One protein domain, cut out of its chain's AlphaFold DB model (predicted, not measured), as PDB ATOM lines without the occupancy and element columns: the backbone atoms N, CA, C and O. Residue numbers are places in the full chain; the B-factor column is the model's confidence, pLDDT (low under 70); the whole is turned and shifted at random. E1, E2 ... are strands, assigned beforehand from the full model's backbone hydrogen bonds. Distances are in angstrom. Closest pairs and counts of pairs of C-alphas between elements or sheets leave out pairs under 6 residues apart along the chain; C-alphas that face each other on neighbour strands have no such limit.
ATOM      1  N   LYS A   2     -25.250 -21.719  39.112       50.56
ATOM      2  CA  LYS A   2     -24.770 -20.908  37.960       50.56
ATOM      3  C   LYS A   2     -24.024 -19.625  38.375       50.56
ATOM      4  O   LYS A   2     -23.587 -18.882  37.506       50.56
ATOM      5  N   ALA A   3     -23.887 -19.361  39.675       55.88
ATOM      6  CA  ALA A   3     -23.409 -18.076  40.191       55.88
ATOM      7  C   ALA A   3     -21.871 -17.959  40.254       55.88
ATOM      8  O   ALA A   3     -21.337 -16.929  39.858       55.88
ATOM      9  N   LEU A   4     -21.155 -19.026  40.637       54.50
ATOM     10  CA  LEU A   4     -19.683 -19.015  40.743       54.50
ATOM     11  C   LEU A   4     -18.969 -18.700  39.420       54.50
ATOM     12  O   LEU A   4     -17.920 -18.074  39.428       54.50
ATOM     13  N   ASN A   5     -19.553 -19.081  38.281       53.12
ATOM     14  CA  ASN A   5     -18.894 -18.935  36.980       53.12
ATOM     15  C   ASN A   5     -18.918 -17.495  36.427       53.12
ATOM     16  O   ASN A   5     -18.282 -17.219  35.418       53.12
ATOM     17  N   LYS A   6     -19.692 -16.584  37.035       58.53
ATOM     18  CA  LYS A   6     -19.796 -15.182  36.581       58.53
ATOM     19  C   LYS A   6     -19.075 -14.189  37.486       58.53
ATOM     20  O   LYS A   6     -18.780 -13.087  37.039       58.53
ATOM     21  N   HIS A   7     -18.807 -14.567  38.734       65.88
ATOM     22  CA  HIS A   7     -18.268 -13.669  39.753       65.88
ATOM     23  C   HIS A   7     -17.341 -14.439  40.693       65.88
ATOM     24  O   HIS A   7     -17.603 -14.602  41.881       65.88
ATOM     25  N   THR A   8     -16.248 -14.938  40.135       65.00
ATOM     26  CA  THR A   8     -15.204 -15.674  40.853       65.00
ATOM     27  C   THR A   8     -14.512 -14.876  41.948       65.00
ATOM     28  O   THR A   8     -13.938 -15.459  42.862       65.00
ATOM     29  N   GLU A   9     -14.607 -13.553  41.905       70.00
ATOM     30  CA  GLU A   9     -14.009 -12.642  42.883       70.00
ATOM     31  C   GLU A   9     -14.953 -12.283  44.045       70.00
ATOM     32  O   GLU A   9     -14.543 -11.560  44.946       70.00
ATOM     33  N   MET A  10     -16.204 -12.778  44.058       75.31
ATOM     34  CA  MET A  10     -17.181 -12.460  45.118       75.31
ATOM     35  C   MET A  10     -16.817 -13.041  46.491       75.31
ATOM     36  O   MET A  10     -17.305 -12.547  47.507       75.31
ATOM     37  N   GLY A  11     -16.004 -14.098  46.531       83.62
ATOM     38  CA  GLY A  11     -15.501 -14.653  47.780       83.62
ATOM     39  C   GLY A  11     -14.440 -13.757  48.409       83.62
ATOM     40  O   GLY A  11     -13.628 -13.135  47.718       83.62
ATOM     41  N   ARG A  12     -14.445 -13.709  49.737       90.94
ATOM     42  CA  ARG A  12     -13.478 -12.960  50.539       90.94
ATOM     43  C   ARG A  12     -12.164 -13.741  50.587       90.94
ATOM     44  O   ARG A  12     -12.237 -14.962  50.711       90.94
ATOM     45  N   PRO A  13     -10.991 -13.096  50.470       92.00
ATOM     46  CA  PRO A  13      -9.724 -13.770  50.732       92.00
ATOM     47  C   PRO A  13      -9.737 -14.390  52.127       92.00
ATOM     48  O   PRO A  13     -10.207 -13.753  53.070       92.00
ATOM     49  N   VAL A  14      -9.246 -15.619  52.243       90.75
ATOM     50  CA  VAL A  14      -9.067 -16.258  53.549       90.75
ATOM     51  C   VAL A  14      -7.854 -15.621  54.224       90.75
ATOM     52  O   VAL A  14      -6.801 -15.495  53.596       90.75
ATOM     53  N   GLU A  15      -7.997 -15.200  55.482       89.19
ATOM     54  CA  GLU A  15      -6.874 -14.658  56.255       89.19
ATOM     55  C   GLU A  15      -5.720 -15.671  56.330       89.19
ATOM     56  O   GLU A  15      -5.930 -16.884  56.341       89.19
ATOM     57  N   ASP A  16      -4.490 -15.158  56.332       91.25
ATOM     58  CA  ASP A  16      -3.243 -15.935  56.372       91.25
ATOM     59  C   ASP A  16      -2.993 -16.896  55.190       91.25
ATOM     60  O   ASP A  16      -2.019 -17.655  55.207       91.25
ATOM     61  N   LEU A  17      -3.802 -16.840  54.124       90.88
ATOM     62  CA  LEU A  17      -3.572 -17.565  52.871       90.88
ATOM     63  C   LEU A  17      -3.326 -16.615  51.685       90.88
ATOM     64  O   LEU A  17      -3.695 -15.439  51.731       90.88
ATOM     65  N   PRO A  18      -2.707 -17.109  50.591       93.31
ATOM     66  CA  PRO A  18      -2.623 -16.358  49.341       93.31
ATOM     67  C   PRO A  18      -4.003 -15.888  48.854       93.31
ATOM     68  O   PRO A  18      -5.007 -16.570  49.062       93.31
ATOM     69  N   ALA A  19      -4.059 -14.736  48.180       90.12
ATOM     70  CA  ALA A  19      -5.307 -14.059  47.795       90.12
ATOM     71  C   ALA A  19      -6.183 -14.851  46.798       90.12
ATOM     72  O   ALA A  19      -7.350 -14.514  46.556       90.12
ATOM     73  N   GLU A  20      -5.615 -15.897  46.203       93.62
ATOM     74  CA  GLU A  20      -6.280 -16.879  45.359       93.62
ATOM     75  C   GLU A  20      -7.211 -17.796  46.166       93.62
ATOM     76  O   GLU A  20      -8.187 -18.306  45.612       93.62
ATOM     77  N   PHE A  21      -6.951 -17.987  47.466       94.00
ATOM     78  CA  PHE A  21      -7.807 -18.743  48.379       94.00
ATOM     79  C   PHE A  21      -8.899 -17.851  48.942       94.00
ATOM     80  O   PHE A  21      -8.646 -16.824  49.573       94.00
ATOM     81  N   ARG A  22     -10.141 -18.257  48.702       92.94
ATOM     82  CA  ARG A  22     -11.316 -17.457  49.009       92.94
ATOM     83  C   ARG A  22     -12.391 -18.287  49.671       92.94
ATOM     84  O   ARG A  22     -12.566 -19.470  49.378       92.94
ATOM     85  N   GLU A  23     -13.159 -17.624  50.515       91.81
ATOM     86  CA  GLU A  23     -14.377 -18.160  51.087       91.81
ATOM     87  C   GLU A  23     -15.600 -17.407  50.584       91.81
ATOM     88  O   GLU A  23     -15.604 -16.184  50.426       91.81
ATOM     89  N   TRP A  24     -16.667 -18.150  50.327       90.56
ATOM     90  CA  TRP A  24     -17.942 -17.582  49.937       90.56
ATOM     91  C   TRP A  24     -19.059 -18.140  50.804       90.56
ATOM     92  O   TRP A  24     -19.317 -19.345  50.814       90.56
ATOM     93  N   VAL A  25     -19.723 -17.235  51.522       88.12
ATOM     94  CA  VAL A  25     -20.933 -17.536  52.280       88.12
ATOM     95  C   VAL A  25     -22.111 -17.554  51.312       88.12
ATOM     96  O   VAL A  25     -22.404 -16.568  50.637       88.12
ATOM     97  N   ILE A  26     -22.777 -18.700  51.239       86.88
ATOM     98  CA  ILE A  26     -23.949 -18.947  50.412       86.88
ATOM     99  C   ILE A  26     -25.146 -19.066  51.350       86.88
ATOM    100  O   ILE A  26     -25.305 -20.067  52.051       86.88
ATOM    101  N   GLU A  27     -25.995 -18.046  51.355       84.50
ATOM    102  CA  GLU A  27     -27.239 -18.060  52.119       84.50
ATOM    103  C   GLU A  27     -28.291 -18.933  51.419       84.50
ATOM    104  O   GLU A  27     -28.521 -18.827  50.210       84.50
ATOM    105  N   PHE A  28     -28.936 -19.817  52.181       77.19
ATOM    106  CA  PHE A  28     -29.987 -20.705  51.698       77.19
ATOM    107  C   PHE A  28     -31.114 -20.838  52.733       77.19
ATOM    108  O   PHE A  28     -31.074 -21.664  53.650       77.19
ATOM    109  N   GLY A  29     -32.155 -20.018  52.575       82.50
ATOM    110  CA  GLY A  29     -33.282 -19.978  53.508       82.50
ATOM    111  C   GLY A  29     -32.832 -19.523  54.897       82.50
ATOM    112  O   GLY A  29     -32.320 -18.423  55.047       82.50
ATOM    113  N   GLN A  30     -33.022 -20.373  55.911       81.12
ATOM    114  CA  GLN A  30     -32.586 -20.113  57.295       81.12
ATOM    115  C   GLN A  30     -31.205 -20.705  57.622       81.12
ATOM    116  O   GLN A  30     -30.823 -20.790  58.786       81.12
ATOM    117  N   SER A  31     -30.483 -21.215  56.626       81.25
ATOM    118  CA  SER A  31     -29.154 -21.806  56.801       81.25
ATOM    119  C   SER A  31     -28.152 -21.137  55.872       81.25
ATOM    120  O   SER A  31     -28.521 -20.554  54.855       81.25
ATOM    121  N   ALA A  32     -26.875 -21.240  56.215       86.38
ATOM    122  CA  ALA A  32     -25.777 -20.801  55.369       86.38
ATOM    123  C   ALA A  32     -24.869 -21.990  55.067       86.38
ATOM    124  O   ALA A  32     -24.793 -22.937  55.850       86.38
ATOM    125  N   TYR A  33     -24.174 -21.926  53.942       88.31
ATOM    126  CA  TYR A  33     -23.041 -22.785  53.628       88.31
ATOM    127  C   TYR A  33     -21.827 -21.909  53.370       88.31
ATOM    128  O   TYR A  33     -21.959 -20.803  52.853       88.31
ATOM    129  N   VAL A  34     -20.644 -22.416  53.685       88.75
ATOM    130  CA  VAL A  34     -19.384 -21.758  53.352       88.75
ATOM    131  C   VAL A  34     -18.652 -22.632  52.350       88.75
ATOM    132  O   VAL A  34     -18.348 -23.795  52.627       88.75
ATOM    133  N   ALA A  35     -18.403 -22.081  51.166       91.25
ATOM    134  CA  ALA A  35     -17.577 -22.707  50.148       91.25
ATOM    135  C   ALA A  35     -16.175 -22.104  50.204       91.25
ATOM    136  O   ALA A  35     -16.012 -20.901  50.013       91.25
ATOM    137  N   TRP A  36     -15.169 -22.943  50.429       92.50
ATOM    138  CA  TRP A  36     -13.770 -22.576  50.235       92.50
ATOM    139  C   TRP A  36     -13.341 -22.977  48.836       92.50
ATOM    140  O   TRP A  36     -13.568 -24.114  48.404       92.50
ATOM    141  N   TYR A  37     -12.721 -22.051  48.124       93.19
ATOM    142  CA  TYR A  37     -12.280 -22.275  46.762       93.19
ATOM    143  C   TYR A  37     -10.970 -21.554  46.467       93.19
ATOM    144  O   TYR A  37     -10.592 -20.598  47.137       93.19
ATOM    145  N   HIS A  38     -10.288 -22.038  45.439       93.62
ATOM    146  CA  HIS A  38      -9.101 -21.419  44.875       93.62
ATOM    147  C   HIS A  38      -9.427 -20.891  43.476       93.62
ATOM    148  O   HIS A  38     -10.024 -21.617  42.674       93.62
ATOM    149  N   TYR A  39      -9.042 -19.648  43.189       92.19
ATOM    150  CA  TYR A  39      -9.180 -19.023  41.875       92.19
ATOM    151  C   TYR A  39      -7.844 -18.450  41.400       92.19
ATOM    152  O   TYR A  39      -7.334 -17.498  41.981       92.19
ATOM    153  N   ASP A  40      -7.311 -19.004  40.311       90.25
ATOM    154  CA  ASP A  40      -6.011 -18.628  39.725       90.25
ATOM    155  C   ASP A  40      -6.118 -17.627  38.557       90.25
ATOM    156  O   ASP A  40      -5.179 -17.453  37.779       90.25
ATOM    157  N   GLY A  41      -7.286 -17.006  38.375       87.38
ATOM    158  CA  GLY A  41      -7.567 -16.144  37.223       87.38
ATOM    159  C   GLY A  41      -8.034 -16.889  35.966       87.38
ATOM    160  O   GLY A  41      -8.419 -16.243  34.993       87.38
ATOM    161  N   LYS A  42      -8.024 -18.229  35.959       89.00
ATOM    162  CA  LYS A  42      -8.468 -19.060  34.825       89.00
ATOM    163  C   LYS A  42      -9.551 -20.054  35.214       89.00
ATOM    164  O   LYS A  42     -10.487 -20.263  34.446       89.00
TER     165      LYS A  42
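Overview. This is residues 2 to 42 of the 57 residues of the protein "Plasmid stabilization system" of Candidatus Sulfopaludibacter sp. SbA3 (UniProt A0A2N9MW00). One long hairpin of two strands, E1 and E2, makes the length of this domain, and a long looping stretch with no named element, residues 2 to 20, crosses it near its open end. The hairpin's tip, residues 27 to 32, sticks out free, while residues 12 to 13 pair briefly with E1. The printed part has 41 residues, with no named helix and two named strands, E1 then E2, in an antiparallel sheet. The class is all strand, though under half of the residues, 17 of 41, are in named elements. The whole is flat, spanning 31 by 24 by 10 A, and only just compact, close to loose, with a radius of gyration of the C-alphas of 10.8 A.

Arrangement. Residues 2 to 20 come first, and their C-alphas lie 3 to 15 A from the mean of all C-alphas. Within this stretch, residues 12 to 13 form a short antiparallel pairing with residues 22 to 23 of E1, the strand of residues 21 to 28. A tight link of 2 residues joins E1 to E2, residues 31 to 39, and the two strands form a hairpin. They are antiparallel neighbours, with 154 degrees between their N-to-C directions. The C-alphas of Phe 21 and His 38, which face each other, are 4.6 A apart; those of Phe 28 and Ser 31, which also face each other, are 5.3 A apart. N 24 and O 35 are within hydrogen-bond range at 2.8 A, as are N 37 and O 22 at 2.9 A.

Along the chain. E1, residues 21 to 28, begins with C-alpha 21 at (-7.807, -18.743, 48.379) and measures 22.5 A from first to last C-alpha. E2, residues 31 to 39, measures 25.1 A and ends with C-alpha 39 at (-9.180, -19.023, 41.875).

Size, cuts and confidence. The two C-alphas farthest apart, those of Gln 30 and Lys 42, are 33.0 A apart. The printed part has no cut. Its mean pLDDT is 82.9, and residues 2 to 8 are under 70, the model's low-confidence stretch.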